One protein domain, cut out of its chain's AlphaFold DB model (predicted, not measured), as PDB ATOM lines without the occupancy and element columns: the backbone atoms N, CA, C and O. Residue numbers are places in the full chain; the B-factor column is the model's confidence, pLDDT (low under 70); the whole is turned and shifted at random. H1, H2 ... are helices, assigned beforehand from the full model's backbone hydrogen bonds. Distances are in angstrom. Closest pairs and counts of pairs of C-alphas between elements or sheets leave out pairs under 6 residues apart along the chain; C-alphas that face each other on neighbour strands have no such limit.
ATOM      1  N   PHE A  30       7.864 -17.974  29.412       87.56
ATOM      2  CA  PHE A  30       7.818 -16.628  28.831       87.56
ATOM      3  C   PHE A  30       8.489 -15.575  29.721       87.56
ATOM      4  O   PHE A  30       9.121 -14.653  29.210       87.56
ATOM      5  N   VAL A  31       8.407 -15.707  31.048       91.81
ATOM      6  CA  VAL A  31       9.115 -14.816  31.981       91.81
ATOM      7  C   VAL A  31      10.627 -15.022  31.894       91.81
ATOM      8  O   VAL A  31      11.368 -14.039  31.849       91.81
ATOM      9  N   MET A  32      11.106 -16.268  31.863       90.19
ATOM     10  CA  MET A  32      12.534 -16.554  31.693       90.19
ATOM     11  C   MET A  32      13.047 -16.071  30.335       90.19
ATOM     12  O   MET A  32      14.089 -15.418  30.283       90.19
ATOM     13  N   GLN A  33      12.284 -16.310  29.267       93.00
ATOM     14  CA  GLN A  33      12.581 -15.806  27.931       93.00
ATOM     15  C   GLN A  33      12.657 -14.277  27.925       93.00
ATOM     16  O   GLN A  33      13.680 -13.729  27.533       93.00
ATOM     17  N   GLY A  34      11.642 -13.580  28.439       97.25
ATOM     18  CA  GLY A  34      11.631 -12.117  28.486       97.25
ATOM     19  C   GLY A  34      12.766 -11.529  29.331       97.25
ATOM     20  O   GLY A  34      13.323 -10.488  28.986       97.25
ATOM     21  N   ARG A  35      13.171 -12.205  30.418       96.56
ATOM     22  CA  ARG A  35      14.359 -11.816  31.200       96.56
ATOM     23  C   ARG A  35      15.641 -11.952  30.388       96.56
ATOM     24  O   ARG A  35      16.480 -11.054  30.443       96.56
ATOM     25  N   GLN A  36      15.796 -13.057  29.665       95.62
ATOM     26  CA  GLN A  36      16.969 -13.299  28.835       95.62
ATOM     27  C   GLN A  36      17.024 -12.313  27.661       95.62
ATOM     28  O   GLN A  36      18.030 -11.630  27.493       95.62
ATOM     29  N   GLU A  37      15.919 -12.140  26.935       97.19
ATOM     30  CA  GLU A  37      15.787 -11.162  25.851       97.19
ATOM     31  C   GLU A  37      16.060  -9.736  26.338       97.19
ATOM     32  O   GLU A  37      16.813  -8.999  25.707       97.19
ATOM     33  N   GLY A  38      15.506  -9.349  27.491       97.81
ATOM     34  CA  GLY A  38      15.748  -8.038  28.087       97.81
ATOM     35  C   GLY A  38      17.211  -7.824  28.476       97.81
ATOM     36  O   GLY A  38      17.757  -6.739  28.266       97.81
ATOM     37  N   ARG A  39      17.876  -8.859  29.004       96.56
ATOM     38  CA  ARG A  39      19.310  -8.822  29.320       96.56
ATOM     39  C   ARG A  39      20.150  -8.649  28.056       96.56
ATOM     40  O   ARG A  39      21.038  -7.797  28.040       96.56
ATOM     41  N   ASP A  40      19.862  -9.424  27.017       94.56
ATOM     42  CA  ASP A  40      20.606  -9.399  25.758       94.56
ATOM     43  C   ASP A  40      20.393  -8.071  25.017       94.56
ATOM     44  O   ASP A  40      21.359  -7.445  24.571       94.56
ATOM     45  N   ALA A  41      19.152  -7.577  24.976       96.38
ATOM     46  CA  ALA A  41      18.817  -6.269  24.423       96.38
ATOM     47  C   ALA A  41      19.512  -5.132  25.188       96.38
ATOM     48  O   ALA A  41      20.085  -4.236  24.571       96.38
ATOM     49  N   GLY A  42      19.513  -5.186  26.524       96.50
ATOM     50  CA  GLY A  42      20.195  -4.200  27.362       96.50
ATOM     51  C   GLY A  42      21.710  -4.189  27.154       96.50
ATOM     52  O   GLY A  42      22.312  -3.119  27.063       96.50
ATOM     53  N   LEU A  43      22.332  -5.365  27.023       93.75
ATOM     54  CA  LEU A  43      23.765  -5.490  26.746       93.75
ATOM     55  C   LEU A  43      24.116  -4.918  25.370       93.75
ATOM     56  O   LEU A  43      25.080  -4.158  25.246       93.75
ATOM     57  N   LEU A  44      23.322  -5.249  24.348       93.75
ATOM     58  CA  LEU A  44      23.516  -4.742  22.994       93.75
ATOM     59  C   LEU A  44      23.362  -3.217  22.937       93.75
ATOM     60  O   LEU A  44      24.249  -2.545  22.413       93.75
ATOM     61  N   ALA A  45      22.286  -2.680  23.519       94.75
ATOM     62  CA  ALA A  45      22.029  -1.241  23.573       94.75
ATOM     63  C   ALA A  45      23.147  -0.492  24.317       94.75
ATOM     64  O   ALA A  45      23.681   0.501  23.827       94.75
ATOM     65  N   GLY A  46      23.587  -1.013  25.468       94.12
ATOM     66  CA  GLY A  46      24.696  -0.426  26.220       94.12
ATOM     67  C   GLY A  46      26.006  -0.395  25.422       94.12
ATOM     68  O   GLY A  46      26.742   0.594  25.471       94.12
ATOM     69  N   TYR A  47      26.290  -1.443  24.644       92.50
ATOM     70  CA  TYR A  47      27.464  -1.485  23.770       92.50
ATOM     71  C   TYR A  47      27.378  -0.458  22.631       92.50
ATOM     72  O   TYR A  47      28.356   0.252  22.372       92.50
ATOM     73  N   THR A  48      26.229  -0.355  21.953       93.56
ATOM     74  CA  THR A  48      26.044   0.602  20.851       93.56
ATOM     75  C   THR A  48      26.150   2.043  21.334       93.56
ATOM     76  O   THR A  48      26.896   2.830  20.742       93.56
ATOM     77  N   ASP A  49      25.499   2.360  22.450       94.25
ATOM     78  CA  ASP A  49      25.484   3.704  23.026       94.25
ATOM     79  C   ASP A  49      26.867   4.087  23.550       94.25
ATOM     80  O   ASP A  49      27.383   5.164  23.243       94.25
ATOM     81  N   GLY A  50      27.530   3.173  24.268       91.44
ATOM     82  CA  GLY A  50      28.890   3.379  24.760       91.44
ATOM     83  C   GLY A  50      29.888   3.626  23.626       91.44
ATOM     84  O   GLY A  50      30.736   4.520  23.721       91.44
ATOM     85  N   ARG A  51      29.761   2.891  22.514       91.56
ATOM     86  CA  ARG A  51      30.588   3.090  21.316       91.56
ATOM     87  C   ARG A  51      30.331   4.451  20.670       91.56
ATOM     88  O   ARG A  51      31.289   5.143  20.318       91.56
ATOM     89  N   GLN A  52      29.068   4.838  20.504       93.19
ATOM     90  CA  GLN A  52      28.702   6.121  19.906       93.19
ATOM     91  C   GLN A  52      29.180   7.292  20.770       93.19
ATOM     92  O   GLN A  52      29.869   8.183  20.270       93.19
ATOM     93  N   MET A  53      28.892   7.254  22.071       92.62
ATOM     94  CA  MET A  53      29.309   8.276  23.026       92.62
ATOM     95  C   MET A  53      30.833   8.398  23.095       92.62
ATOM     96  O   MET A  53      31.375   9.506  23.078       92.62
ATOM     97  N   GLY A  54      31.543   7.265  23.110       90.88
ATOM     98  CA  GLY A  54      33.003   7.240  23.083       90.88
ATOM     99  C   GLY A  54      33.578   7.909  21.835       90.88
ATOM    100  O   GLY A  54      34.534   8.675  21.943       90.88
ATOM    101  N   ARG A  55      32.967   7.683  20.663       92.94
ATOM    102  CA  ARG A  55      33.382   8.314  19.402       92.94
ATOM    103  C   ARG A  55      33.191   9.830  19.426       92.94
ATOM    104  O   ARG A  55      34.123  10.543  19.070       92.94
ATOM    105  N   VAL A  56      32.014  10.307  19.838       94.44
ATOM    106  CA  VAL A  56      31.717  11.749  19.929       94.44
ATOM    107  C   VAL A  56      32.690  12.421  20.897       94.44
ATOM    108  O   VAL A  56      33.390  13.354  20.522       94.44
ATOM    109  N   THR A  57      32.840  11.853  22.093       92.12
ATOM    110  CA  THR A  57      33.730  12.391  23.132       92.12
ATOM    111  C   THR A  57      35.191  12.446  22.668       92.12
ATOM    112  O   THR A  57      35.883  13.435  22.900       92.12
ATOM    113  N   ALA A  58      35.681  11.402  21.990       91.69
ATOM    114  CA  ALA A  58      37.041  11.390  21.456       91.69
ATOM    115  C   ALA A  58      37.245  12.447  20.358       91.69
ATOM    116  O   ALA A  58      38.311  13.056  20.284       91.69
ATOM    117  N   MET A  59      36.228  12.679  19.523       94.62
ATOM    118  CA  MET A  59      36.266  13.709  18.489       94.62
ATOM    119  C   MET A  59      36.311  15.112  19.106       94.62
ATOM    120  O   MET A  59      37.158  15.908  18.707       94.62
ATOM    121  N   ASP A  60      35.487  15.382  20.122       94.44
ATOM    122  CA  ASP A  60      35.485  16.654  20.856       94.44
ATOM    123  C   ASP A  60      36.855  16.955  21.469       94.44
ATOM    124  O   ASP A  60      37.404  18.044  21.287       94.44
ATOM    125  N   TYR A  61      37.453  15.963  22.133       94.88
ATOM    126  CA  TYR A  61      38.802  16.084  22.682       94.88
ATOM    127  C   TYR A  61      39.847  16.311  21.589       94.88
ATOM    128  O   TYR A  61      40.710  17.175  21.733       94.88
ATOM    129  N   GLY A  62      39.762  15.583  20.475       95.62
ATOM    130  CA  GLY A  62      40.663  15.763  19.339       95.62
ATOM    131  C   GLY A  62      40.600  17.176  18.754       95.62
ATOM    132  O   GLY A  62      41.644  17.793  18.529       95.62
ATOM    133  N   MET A  63      39.392  17.714  18.557       96.75
ATOM    134  CA  MET A  63      39.184  19.082  18.070       96.75
ATOM    135  C   MET A  63      39.746  20.118  19.044       96.75
ATOM    136  O   MET A  63      40.442  21.043  18.627       96.75
ATOM    137  N   GLU A  64      39.490  19.950  20.339       96.69
ATOM    138  CA  GLU A  64      39.965  20.862  21.377       96.69
ATOM    139  C   GLU A  64      41.498  20.875  21.488       96.69
ATOM    140  O   GLU A  64      42.117  21.941  21.459       96.69
ATOM    141  N   LEU A  65      42.133  19.700  21.523       97.25
ATOM    142  CA  LEU A  65      43.593  19.581  21.543       97.25
ATOM    143  C   LEU A  65      44.222  20.141  20.260       97.25
ATOM    144  O   LEU A  65      45.248  20.824  20.314       97.25
ATOM    145  N   GLY A  66      43.609  19.875  19.102       97.38
ATOM    146  CA  GLY A  66      44.034  20.425  17.815       97.38
ATOM    147  C   GLY A  66      43.957  21.951  17.785       97.38
ATOM    148  O   GLY A  66      44.907  22.609  17.356       97.38
ATOM    149  N   PHE A  67      42.874  22.518  18.315       97.81
ATOM    150  CA  PHE A  67      42.712  23.958  18.468       97.81
ATOM    151  C   PHE A  67      43.810  24.557  19.347       97.81
ATOM    152  O   PHE A  67      44.494  25.475  18.902       97.81
ATOM    153  N   PHE A  68      44.064  24.006  20.539       98.00
ATOM    154  CA  PHE A  68      45.121  24.509  21.424       98.00
ATOM    155  C   PHE A  68      46.497  24.510  20.748       98.00
ATOM    156  O   PHE A  68      47.204  25.518  20.802       98.00
ATOM    157  N   ARG A  69      46.850  23.428  20.039       97.62
ATOM    158  CA  ARG A  69      48.093  23.356  19.250       97.62
ATOM    159  C   ARG A  69      48.143  24.422  18.155       97.62
ATOM    160  O   ARG A  69      49.175  25.068  17.978       97.62
ATOM    161  N   GLY A  70      47.037  24.629  17.442       96.62
ATOM    162  CA  GLY A  70      46.925  25.657  16.407       96.62
ATOM    163  C   GLY A  70      47.175  27.063  16.951       96.62
ATOM    164  O   GLY A  70      47.927  27.829  16.352       96.62
ATOM    165  N   VAL A  71      46.615  27.376  18.121       94.62
ATOM    166  CA  VAL A  71      46.800  28.670  18.791       94.62
ATOM    167  C   VAL A  71      48.251  28.876  19.207       94.62
ATOM    168  O   VAL A  71      48.824  29.917  18.902       94.62
ATOM    169  N   ILE A  72      48.873  27.880  19.845       94.44
ATOM    170  CA  ILE A  72      50.292  27.945  20.228       94.44
ATOM    171  C   ILE A  72      51.164  28.209  18.998       94.44
ATOM    172  O   ILE A  72      51.992  29.118  19.012       94.44
ATOM    173  N   ARG A  73      50.940  27.463  17.908       94.56
ATOM    174  CA  ARG A  73      51.700  27.614  16.661       94.56
ATOM    175  C   ARG A  73      51.509  28.992  16.027       94.56
ATOM    176  O   ARG A  73      52.482  29.579  15.563       94.56
ATOM    177  N   ALA A  74      50.284  29.514  16.012       92.06
ATOM    178  CA  ALA A  74      50.002  30.854  15.503       92.06
ATOM    179  C   ALA A  74      50.730  31.932  16.323       92.06
ATOM    180  O   ALA A  74      51.310  32.850  15.748       92.06
ATOM    181  N   MET A  75      50.773  31.789  17.652       89.62
ATOM    182  CA  MET A  75      51.490  32.726  18.523       89.62
ATOM    183  C   MET A  75      53.009  32.652  18.335       89.62
ATOM    184  O   MET A  75      53.656  33.691  18.260       89.62
ATOM    185  N   GLN A  76      53.581  31.453  18.166       89.44
ATOM    186  CA  GLN A  76      55.012  31.276  17.860       89.44
ATOM    187  C   GLN A  76      55.430  31.958  16.549       89.44
ATOM    188  O   GLN A  76      56.577  32.372  16.403       89.44
ATOM    189  N   GLN A  77      54.518  32.081  15.582       89.75
ATOM    190  CA  GLN A  77      54.792  32.765  14.316       89.75
ATOM    191  C   GLN A  77      54.779  34.294  14.447       89.75
ATOM    192  O   GLN A  77      55.432  34.973  13.660       89.75
ATOM    193  N   GLN A  78      54.101  34.854  15.454       85.62
ATOM    194  CA  GLN A  78      54.019  36.302  15.693       85.62
ATOM    195  C   GLN A  78      55.217  36.855  16.499       85.62
ATOM    196  O   GLN A  78      55.060  37.815  17.247       85.62
ATOM    197  N   GLU A  85      57.033  37.237  28.753       85.44
ATOM    198  CA  GLU A  85      57.844  36.199  29.428       85.44
ATOM    199  C   GLU A  85      56.978  35.208  30.241       85.44
ATOM    200  O   GLU A  85      57.173  33.992  30.202       85.44
ATOM    201  N   ARG A  86      55.929  35.708  30.917       89.19
ATOM    202  CA  ARG A  86      54.970  34.858  31.646       89.19
ATOM    203  C   ARG A  86      54.130  33.968  30.726       89.19
ATOM    204  O   ARG A  86      53.927  32.801  31.057       89.19
ATOM    205  N   ALA A  87      53.654  34.493  29.592       92.06
ATOM    206  CA  ALA A  87      52.879  33.691  28.641       92.06
ATOM    207  C   ALA A  87      53.749  32.629  27.979       92.06
ATOM    208  O   ALA A  87      53.281  31.512  27.798       92.06
ATOM    209  N   TRP A  88      55.022  32.938  27.718       91.50
ATOM    210  CA  TRP A  88      55.991  31.980  27.196       91.50
ATOM    211  C   TRP A  88      56.183  30.782  28.131       91.50
ATOM    212  O   TRP A  88      56.120  29.632  27.700       91.50
ATOM    213  N   LYS A  89      56.336  31.028  29.439       93.88
ATOM    214  CA  LYS A  89      56.412  29.938  30.421       93.88
ATOM    215  C   LYS A  89      55.150  29.068  30.396       93.88
ATOM    216  O   LYS A  89      55.252  27.847  30.298       93.88
ATOM    217  N   THR A  90      53.970  29.688  30.433       95.38
ATOM    218  CA  THR A  90      52.690  28.958  30.392       95.38
ATOM    219  C   THR A  90      52.512  28.190  29.079       95.38
ATOM    220  O   THR A  90      51.974  27.087  29.081       95.38
ATOM    221  N   GLN A  91      52.984  28.742  27.961       95.31
ATOM    222  CA  GLN A  91      52.975  28.098  26.652       95.31
ATOM    223  C   GLN A  91      53.838  26.833  26.634       95.31
ATOM    224  O   GLN A  91      53.392  25.812  26.113       95.31
ATOM    225  N   ASN A  92      55.042  26.879  27.208       95.44
ATOM    226  CA  ASN A  92      55.929  25.714  27.272       95.44
ATOM    227  C   ASN A  92      55.325  24.607  28.144       95.44
ATOM    228  O   ASN A  92      55.267  23.461  27.710       95.44
ATOM    229  N   GLU A  93      54.787  24.960  29.316       97.00
ATOM    230  CA  GLU A  93      54.072  24.014  30.188       97.00
ATOM    231  C   GLU A  93      52.859  23.394  29.475       97.00
ATOM    232  O   GLU A  93      52.604  22.195  29.575       97.00
ATOM    233  N   LEU A  94      52.095  24.202  28.736       97.38
ATOM    234  CA  LEU A  94      50.955  23.720  27.961       97.38
ATOM    235  C   LEU A  94      51.392  22.794  26.819       97.38
ATOM    236  O   LEU A  94      50.740  21.781  26.586       97.38
ATOM    237  N   THR A  95      52.486  23.121  26.130       97.31
ATOM    238  CA  THR A  95      53.054  22.294  25.055       97.31
ATOM    239  C   THR A  95      53.492  20.939  25.604       97.31
ATOM    240  O   THR A  95      53.075  19.910  25.089       97.31
ATOM    241  N   GLU A  96      54.207  20.927  26.730       97.56
ATOM    242  CA  GLU A  96      54.616  19.696  27.413       97.56
ATOM    243  C   GLU A  96      53.413  18.824  27.811       97.56
ATOM    244  O   GLU A  96      53.442  17.605  27.648       97.56
ATOM    245  N   LEU A  97      52.324  19.430  28.299       97.31
ATOM    246  CA  LEU A  97      51.092  18.699  28.611       97.31
ATOM    247  C   LEU A  97      50.402  18.136  27.362       97.31
ATOM    248  O   LEU A  97      49.845  17.041  27.425       97.31
ATOM    249  N   LEU A  98      50.415  18.874  26.250       97.06
ATOM    250  CA  LEU A  98      49.856  18.424  24.975       97.06
ATOM    251  C   LEU A  98      50.682  17.290  24.359       97.06
ATOM    252  O   LEU A  98      50.103  16.409  23.724       97.06
ATOM    253  N   ASP A  99      51.999  17.300  24.541       96.56
ATOM    254  CA  ASP A  99      52.907  16.276  24.015       96.56
ATOM    255  C   ASP A  99      52.886  14.999  24.860       96.56
ATOM    256  O   ASP A  99      52.995  13.900  24.326       96.56
ATOM    257  N   ARG A 100      52.671  15.125  26.176       95.19
ATOM    258  CA  ARG A 100      52.453  13.986  27.085       95.19
ATOM    259  C   ARG A 100      51.034  13.425  27.051       95.19
ATOM    260  O   ARG A 100      50.743  12.474  27.776       95.19
ATOM    261  N   PHE A 101      50.127  14.033  26.292       95.25
ATOM    262  CA  PHE A 101      48.762  13.538  26.214       95.25
ATOM    263  C   PHE A 101      48.756  12.141  25.567       95.25
ATOM    264  O   PHE A 101      49.356  11.986  24.502       95.25
ATOM    265  N   PRO A 102      48.102  11.136  26.182       92.19
ATOM    266  CA  PRO A 102      48.177   9.755  25.717       92.19
ATOM    267  C   PRO A 102      47.685   9.623  24.274       92.19
ATOM    268  O   PRO A 102      46.705  10.260  23.871       92.19
ATOM    269  N   GLY A 103      48.358   8.769  23.503       90.19
ATOM    270  CA  GLY A 103      47.920   8.443  22.154       90.19
ATOM    271  C   GLY A 103      46.612   7.641  22.170       90.19
ATOM    272  O   GLY A 103      46.229   7.091  23.207       90.19
ATOM    273  N   PRO A 104      45.922   7.505  21.021       85.62
ATOM    274  CA  PRO A 104      44.686   6.728  20.940       85.62
ATOM    275  C   PRO A 104      44.844   5.313  21.508       85.62
ATOM    276  O   PRO A 104      43.993   4.865  22.269       85.62
ATOM    277  N   THR A 105      45.954   4.639  21.194       84.75
ATOM    278  CA  THR A 105      46.258   3.279  21.663       84.75
ATOM    279  C   THR A 105      46.338   3.196  23.190       84.75
ATOM    280  O   THR A 105      45.707   2.321  23.783       84.75
ATOM    281  N   ASP A 106      47.028   4.139  23.831       86.69
ATOM    282  CA  ASP A 106      47.244   4.151  25.286       86.69
ATOM    283  C   ASP A 106      45.930   4.402  26.041       86.69
ATOM    284  O   ASP A 106      45.650   3.792  27.075       86.69
ATOM    285  N   MET A 107      45.060   5.251  25.478       84.31
ATOM    286  CA  MET A 107      43.728   5.526  26.029       84.31
ATOM    287  C   MET A 107      42.814   4.292  26.035       84.31
ATOM    288  O   MET A 107      41.932   4.185  26.892       84.31
ATOM    289  N   PHE A 108      42.980   3.369  25.081       80.19
ATOM    290  CA  PHE A 108      42.206   2.123  25.046       80.19
ATOM    291  C   PHE A 108      42.721   1.100  26.059       80.19
ATOM    292  O   PHE A 108      41.917   0.426  26.706       80.19
ATOM    293  N   GLN A 109      44.040   0.998  26.233       79.62
ATOM    294  CA  GLN A 109      44.647   0.017  27.136       79.62
ATOM    295  C   GLN A 109      44.275   0.273  28.605       79.62
ATOM    296  O   GLN A 109      43.883  -0.664  29.307       79.62
ATOM    297  N   SER A 110      44.270   1.537  29.045       72.88
ATOM    298  CA  SER A 110      43.923   1.900  30.430       72.88
ATOM    299  C   SER A 110      42.480   1.535  30.809       72.88
ATOM    300  O   SER A 110      42.205   1.093  31.931       72.88
ATOM    301  N   LYS A 111      41.540   1.646  29.860       71.56
ATOM    302  CA  LYS A 111      40.135   1.265  30.072       71.56
ATOM    303  C   LYS A 111      39.944  -0.245  30.175       71.56
ATOM    304  O   LYS A 111      39.163  -0.691  31.014       71.56
ATOM    305  N   ILE A 112      40.657  -1.027  29.361       73.81
ATOM    306  CA  ILE A 112      40.573  -2.495  29.399       73.81
ATOM    307  C   ILE A 112      41.081  -3.020  30.746       73.81
ATOM    308  O   ILE A 112      40.447  -3.889  31.344       73.81
ATOM    309  N   GLN A 113      42.179  -2.462  31.260       70.12
ATOM    310  CA  GLN A 113      42.710  -2.832  32.575       70.12
ATOM    311  C   GLN A 113      41.735  -2.466  33.706       70.12
ATOM    312  O   GLN A 113      41.432  -3.301  34.558       70.12
ATOM    313  N   SER A 114      41.157  -1.263  33.663       67.88
ATOM    314  CA  SER A 114      40.204  -0.792  34.681       67.88
ATOM    315  C   SER A 114      38.908  -1.620  34.725       67.88
ATOM    316  O   SER A 114      38.368  -1.881  35.802       67.88
ATOM    317  N   ALA A 115      38.420  -2.078  33.565       67.50
ATOM    318  CA  ALA A 115      37.227  -2.922  33.470       67.50
ATOM    319  C   ALA A 115      37.449  -4.344  34.023       67.50
ATOM    320  O   ALA A 115      36.532  -4.941  34.586       67.50
ATOM    321  N   ARG A 116      38.670  -4.889  33.920       64.38
ATOM    322  CA  ARG A 116      39.007  -6.211  34.484       64.38
ATOM    323  C   ARG A 116      39.047  -6.199  36.013       64.38
ATOM    324  O   ARG A 116      38.561  -7.133  36.643       64.38
ATOM    325  N   ILE A 117      39.556  -5.121  36.612       62.06
ATOM    326  CA  ILE A 117      39.665  -4.977  38.077       62.06
ATOM    327  C   ILE A 117      38.281  -4.909  38.750       62.06
ATOM    328  O   ILE A 117      38.115  -5.325  39.893       62.06
ATOM    329  N   THR A 118      37.260  -4.414  38.050       58.09
ATOM    330  CA  THR A 118      35.892  -4.330  38.588       58.09
ATOM    331  C   THR A 118      35.116  -5.643  38.479       58.09
ATOM    332  O   THR A 118      34.250  -5.893  39.315       58.09
ATOM    333  N   PHE A 148      40.574  12.247  31.746       91.31
ATOM    334  CA  PHE A 148      39.706  13.369  32.081       91.31
ATOM    335  C   PHE A 148      40.478  14.423  32.876       91.31
ATOM    336  O   PHE A 148      40.469  15.601  32.513       91.31
ATOM    337  N   SER A 149      41.227  13.995  33.893       93.06
ATOM    338  CA  SER A 149      42.122  14.878  34.646       93.06
ATOM    339  C   SER A 149      43.190  15.530  33.764       93.06
ATOM    340  O   SER A 149      43.474  16.721  33.923       93.06
ATOM    341  N   ALA A 150      43.756  14.794  32.801       94.56
ATOM    342  CA  ALA A 150      44.727  15.337  31.851       94.56
ATOM    343  C   ALA A 150      44.117  16.459  30.990       94.56
ATOM    344  O   ALA A 150      44.690  17.547  30.902       94.56
ATOM    345  N   ILE A 151      42.920  16.248  30.432       96.06
ATOM    346  CA  ILE A 151      42.208  17.261  29.638       96.06
ATOM    347  C   ILE A 151      41.861  18.486  30.476       96.06
ATOM    348  O   ILE A 151      42.087  19.611  30.035       96.06
ATOM    349  N   GLN A 152      41.347  18.305  31.693       96.56
ATOM    350  CA  GLN A 152      41.009  19.437  32.559       96.56
ATOM    351  C   GLN A 152      42.245  20.267  32.918       96.56
ATOM    352  O   GLN A 152      42.189  21.499  32.921       96.56
ATOM    353  N   ARG A 153      43.389  19.611  33.147       96.88
ATOM    354  CA  ARG A 153      44.666  20.295  33.367       96.88
ATOM    355  C   ARG A 153      45.090  21.102  32.138       96.88
ATOM    356  O   ARG A 153      45.473  22.261  32.292       96.88
ATOM    357  N   ILE A 154      44.974  20.530  30.938       97.88
ATOM    358  CA  ILE A 154      45.256  21.228  29.675       97.88
ATOM    359  C   ILE A 154      44.327  22.439  29.512       97.88
ATOM    360  O   ILE A 154      44.811  23.545  29.287       97.88
ATOM    361  N   ARG A 155      43.013  22.272  29.712       97.44
ATOM    362  CA  ARG A 155      42.015  23.357  29.649       97.44
ATOM    363  C   ARG A 155      42.340  24.496  30.607       97.44
ATOM    364  O   ARG A 155      42.336  25.660  30.209       97.44
ATOM    365  N   ALA A 156      42.654  24.175  31.861       97.81
ATOM    366  CA  ALA A 156      43.016  25.168  32.867       97.81
ATOM    367  C   ALA A 156      44.271  25.955  32.457       97.81
ATOM    368  O   ALA A 156      44.299  27.184  32.566       97.81
ATOM    369  N   ARG A 157      45.289  25.265  31.928       97.62
ATOM    370  CA  ARG A 157      46.524  25.899  31.443       97.62
ATOM    371  C   ARG A 157      46.300  26.745  30.196       97.62
ATOM    372  O   ARG A 157      46.805  27.862  30.142       97.62
ATOM    373  N   PHE A 158      45.486  26.284  29.252       97.69
ATOM    374  CA  PHE A 158      45.106  27.065  28.077       97.69
ATOM    375  C   PHE A 158      44.314  28.328  28.447       97.69
ATOM    376  O   PHE A 158      44.572  29.410  27.916       97.69
ATOM    377  N   LYS A 159      43.393  28.237  29.411       97.31
ATOM    378  CA  LYS A 159      42.655  29.404  29.915       97.31
ATOM    379  C   LYS A 159      43.578  30.427  30.585       97.31
ATOM    380  O   LYS A 159      43.428  31.631  30.386       97.31
ATOM    381  N   LEU A 160      44.561  29.961  31.357       96.38
ATOM    382  CA  LEU A 160      45.580  30.838  31.932       96.38
ATOM    383  C   LEU A 160      46.418  31.507  30.835       96.38
ATOM    384  O   LEU A 160      46.632  32.716  30.884       96.38
ATOM    385  N   PHE A 161      46.842  30.736  29.834       95.62
ATOM    386  CA  PHE A 161      47.615  31.226  28.696       95.62
ATOM    387  C   PHE A 161      46.873  32.336  27.939       95.62
ATOM    388  O   PHE A 161      47.390  33.439  27.794       95.62
ATOM    389  N   THR A 162      45.621  32.102  27.547       94.69
ATOM    390  CA  THR A 162      44.787  33.101  26.852       94.69
ATOM    391  C   THR A 162      44.515  34.348  27.696       94.69
ATOM    392  O   THR A 162      44.529  35.461  27.173       94.69
ATOM    393  N   THR A 163      44.357  34.200  29.014       95.44
ATOM    394  CA  THR A 163      44.238  35.343  29.937       95.44
ATOM    395  C   THR A 163      45.515  36.186  29.963       95.44
ATOM    396  O   THR A 163      45.445  37.410  29.899       95.44
ATOM    397  N   GLN A 164      46.691  35.549  30.005       93.31
ATOM    398  CA  GLN A 164      47.986  36.243  29.981       93.31
ATOM    399  C   GLN A 164      48.250  36.969  28.654       93.31
ATOM    400  O   GLN A 164      48.992  37.950  28.641       93.31
ATOM    401  N   LEU A 165      47.614  36.518  27.572       91.31
ATOM    402  CA  LEU A 165      47.631  37.158  26.257       91.31
ATOM    403  C   LEU A 165      46.589  38.282  26.104       91.31
ATOM    404  O   LEU A 165      46.476  38.864  25.029       91.31
ATOM    405  N   GLY A 166      45.796  38.580  27.138       92.81
ATOM    406  CA  GLY A 166      44.734  39.587  27.058       92.81
ATOM    407  C   GLY A 166      43.511  39.144  26.246       92.81
ATOM    408  O   GLY A 166      42.705  39.981  25.847       92.81
ATOM    409  N   MET A 167      43.339  37.837  26.022       93.50
ATOM    410  CA  MET A 167      42.229  37.248  25.262       93.50
ATOM    411  C   MET A 167      41.407  36.258  26.116       93.50
ATOM    412  O   MET A 167      41.281  35.089  25.756       93.50
ATOM    413  N   PRO A 168      40.819  36.675  27.252       92.81
ATOM    414  CA  PRO A 168      40.256  35.758  28.255       92.81
ATOM    415  C   PRO A 168      39.042  34.934  27.785       92.81
ATOM    416  O   PRO A 168      38.733  33.906  28.384       92.81
ATOM    417  N   ASN A 169      38.354  35.371  26.728       91.69
ATOM    418  CA  ASN A 169      37.154  34.707  26.203       91.69
ATOM    419  C   ASN A 169      37.440  33.803  24.995       91.69
ATOM    420  O   ASN A 169      36.517  33.209  24.438       91.69
ATOM    421  N   PHE A 170      38.708  33.688  24.592       93.31
ATOM    422  CA  PHE A 170      39.089  32.952  23.398       93.31
ATOM    423  C   PHE A 170      38.920  31.441  23.601       93.31
ATOM    424  O   PHE A 170      39.569  30.828  24.449       93.31
ATOM    425  N   SER A 171      38.018  30.839  22.827       93.44
ATOM    426  CA  SER A 171      37.626  29.434  22.962       93.44
ATOM    427  C   SER A 171      37.325  28.797  21.608       93.44
ATOM    428  O   SER A 171      36.992  29.494  20.648       93.44
ATOM    429  N   LEU A 172      37.394  27.461  21.546       94.12
ATOM    430  CA  LEU A 172      37.055  26.699  20.341       94.12
ATOM    431  C   LEU A 172      35.634  27.015  19.860       94.12
ATOM    432  O   LEU A 172      35.433  27.267  18.678       94.12
ATOM    433  N   ARG A 173      34.665  27.079  20.779       93.94
ATOM    434  CA  ARG A 173      33.274  27.417  20.450       93.94
ATOM    435  C   ARG A 173      33.171  28.772  19.753       93.94
ATOM    436  O   ARG A 173      32.583  28.860  18.687       93.94
ATOM    437  N   GLN A 174      33.814  29.802  20.304       94.25
ATOM    438  CA  GLN A 174      33.818  31.128  19.683       94.25
ATOM    439  C   GLN A 174      34.474  31.108  18.292       94.25
ATOM    440  O   GLN A 174      34.011  31.798  17.386       94.25
ATOM    441  N   ALA A 175      35.542  30.322  18.117       92.81
ATOM    442  CA  ALA A 175      36.197  30.164  16.824       92.81
ATOM    443  C   ALA A 175      35.280  29.471  15.797       92.81
ATOM    444  O   ALA A 175      35.213  29.916  14.653       92.81
ATOM    445  N   MET A 176      34.541  28.438  16.211       92.94
ATOM    446  CA  MET A 176      33.573  27.732  15.365       92.94
ATOM    447  C   MET A 176      32.384  28.625  14.988       92.94
ATOM    448  O   MET A 176      32.092  28.760  13.802       92.94
ATOM    449  N   ASP A 177      31.782  29.320  15.956       94.00
ATOM    450  CA  ASP A 177      30.673  30.257  15.715       94.00
ATOM    451  C   ASP A 177      31.095  31.389  14.753       94.00
ATOM    452  O   ASP A 177      30.319  31.860  13.918       94.00
ATOM    453  N   ALA A 178      32.348  31.850  14.851       92.25
ATOM    454  CA  ALA A 178      32.896  32.858  13.945       92.25
ATOM    455  C   ALA A 178      33.107  32.323  12.519       92.25
ATOM    456  O   ALA A 178      32.950  33.077  11.557       92.25
ATOM    457  N   MET A 179      33.462  31.043  12.366       89.50
ATOM    458  CA  MET A 179      33.589  30.394  11.057       89.50
ATOM    459  C   MET A 179      32.229  30.182  10.392       89.50
ATOM    460  O   MET A 179      32.099  30.456   9.201       89.50
ATOM    461  N   GLU A 180      31.215  29.771  11.153       91.94
ATOM    462  CA  GLU A 180      29.848  29.579  10.653       91.94
ATOM    463  C   GLU A 180      29.283  30.884  10.070       91.94
ATOM    464  O   GLU A 180      28.879  30.934   8.908       91.94
ATOM    465  N   LYS A 181      29.413  31.996  10.807       91.38
ATOM    466  CA  LYS A 181      28.986  33.329  10.339       91.38
ATOM    467  C   LYS A 181      29.710  33.800   9.072       91.38
ATOM    468  O   LYS A 181      29.122  34.497   8.242       91.38
ATOM    469  N   ARG A 182      30.992  33.446   8.910       87.06
ATOM    470  CA  ARG A 182      31.754  33.763   7.687       87.06
ATOM    471  C   ARG A 182      31.268  32.948   6.489       87.06
ATOM    472  O   ARG A 182      31.221  33.488   5.386       87.06
ATOM    473  N   GLY A 183      30.896  31.687   6.706       81.81
ATOM    474  CA  GLY A 183      30.345  30.816   5.668       81.81
ATOM    475  C   GLY A 183      29.069  31.387   5.050       81.81
ATOM    476  O   GLY A 183      28.974  31.478   3.825       81.81
ATOM    477  N   ASP A 184      28.140  31.865   5.878       76.44
ATOM    478  CA  ASP A 184      26.869  32.424   5.398       76.44
ATOM    479  C   ASP A 184      27.036  33.758   4.666       76.44
ATOM    480  O   ASP A 184      26.413  33.982   3.627       76.44
ATOM    481  N   SER A 185      27.952  34.611   5.133       75.94
ATOM    482  CA  SER A 185      28.226  35.904   4.485       75.94
ATOM    483  C   SER A 185      28.735  35.729   3.045       75.94
ATOM    484  O   SER A 185      28.361  36.487   2.154       75.94
ATOM    485  N   SER A 186      29.521  34.675   2.792       72.75
ATOM    486  CA  SER A 186      30.067  34.382   1.460       72.75
ATOM    487  C   SER A 186      29.031  33.885   0.440       72.75
ATOM    488  O   SER A 186      29.267  33.975  -0.765       72.75
ATOM    489  N   LYS A 187      27.876  33.370   0.893       70.50
ATOM    490  CA  LYS A 187      26.768  32.975   0.004       70.50
ATOM    491  C   LYS A 187      25.962  34.187  -0.461       70.50
ATOM    492  O   LYS A 187      25.668  34.289  -1.646       70.50
ATOM    493  N   VAL A 188      25.687  35.126   0.445       70.69
ATOM    494  CA  VAL A 188      24.908  36.340   0.145       70.69
ATOM    495  C   VAL A 188      25.632  37.248  -0.855       70.69
ATOM    496  O   VAL A 188      24.994  37.834  -1.727       70.69
ATOM    497  N   GLU A 189      26.963  37.355  -0.775       69.75
ATOM    498  CA  GLU A 189      27.737  38.133  -1.756       69.75
ATOM    499  C   GLU A 189      27.728  37.491  -3.149       69.75
ATOM    500  O   GLU A 189      27.553  38.197  -4.141       69.75
ATOM    501  N   LYS A 190      27.809  36.156  -3.235       69.94
ATOM    502  CA  LYS A 190      27.707  35.449  -4.519       69.94
ATOM    503  C   LYS A 190      26.322  35.570  -5.149       69.94
ATOM    504  O   LYS A 190      26.233  35.722  -6.358       69.94
ATOM    505  N   GLU A 191      25.247  35.537  -4.365       65.00
ATOM    506  CA  GLU A 191      23.888  35.719  -4.899       65.00
ATOM    507  C   GLU A 191      23.648  37.147  -5.414       65.00
ATOM    508  O   GLU A 191      22.984  37.318  -6.435       65.00
ATOM    509  N   LYS A 192      24.261  38.164  -4.789       65.88
ATOM    510  CA  LYS A 192      24.237  39.545  -5.301       65.88
ATOM    511  C   LYS A 192      25.041  39.727  -6.589       65.88
ATOM    512  O   LYS A 192      24.628  40.505  -7.442       65.88
ATOM    513  N   GLU A 193      26.152  39.012  -6.763       63.94
ATOM    514  CA  GLU A 193      26.927  39.046  -8.016       63.94
ATOM    515  C   GLU A 193      26.229  38.334  -9.185       63.94
ATOM    516  O   GLU A 193      26.480  38.678 -10.339       63.94
ATOM    517  N   ILE A 194      25.339  37.371  -8.922       74.50
ATOM    518  CA  ILE A 194      24.638  36.613  -9.976       74.50
ATOM    519  C   ILE A 194      23.420  37.380 -10.535       74.50
ATOM    520  O   ILE A 194      22.847  36.966 -11.539       74.50
TER     521      ILE A 194
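AT A GLANCE: This is residues 30 to 78, 85 to 118 and 148 to 194 of the 198 residues of the protein "Predicted protein" of Phaeodactylum tricornutum (strain CCAP 1055/1) (UniProt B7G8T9). A small bundle of three helices, formed by the later part of the very long H1 with H2 and H4 side by side over it, has three arms that stick out: residues 30 to 57 of H1, residues 105 to 118 of H3, and residues 176 to 194, mostly H5. The bundle H1, H2, H4 is up and down, each helix running against the one before it. The printed part has 130 residues with five named helices, H1 to H5 in chain order, and no named strand; the class is all helix. The whole is extended and flat, with a radius of gyration of the C-alphas of 22.0 A and spans of 69 by 51 by 23 A.

IN THESE COORDINATES: H1, residues 30 to 77, runs 69.7 A from C-alpha 30 at (7.818, -16.628, 28.831). H2 is residues 85 to 99, 21.2 A, and H3 residues 104 to 118, 22.6 A. H4 is residues 148 to 164, 24.4 A. H5, residues 172 to 193, runs 32.5 A to C-alpha 193 at (26.927, 39.046, -8.016).

HOW THE PARTS SIT: H1 touches H2 with residues 65 to 72 alone, closest at the C-alphas of Ile 72 and Gln 91, 7.0 A; they run opposite ways at a steep tilt of 37 degrees, only just past shallow. H2 and H4 touch, closest at the C-alphas of Ala 87 and Gln 164, 5.7 A, opposite ways at a shallow tilt of 22 degrees. H1 and H4 are close but not clearly touching, with the C-alphas of Phe 68 and Phe 158 closest at 7.1 A. H5 is about perpendicular to H1, 78 degrees, and close but not clearly touching, with the C-alphas of Phe 67 and Leu 172 closest at 6.6 A. H3 touches no helix. Every O i to N i+4 pair is within hydrogen-bond range in H1, H2 and H4; H3 has 9 of 11 and H5 16 of 18.

THE WHOLE: The C-alphas farthest apart, of Phe 30 and Glu 85, are 72.8 A apart. Residues 79 to 84 and 119 to 147 are not printed, with C-alpha gaps of 14.3 A and 19.2 A. Of the links printed whole, H2 to H3 is tight and H4 to H5 short. Residues 114 to 118 and 189 to 193 have pLDDT under 70.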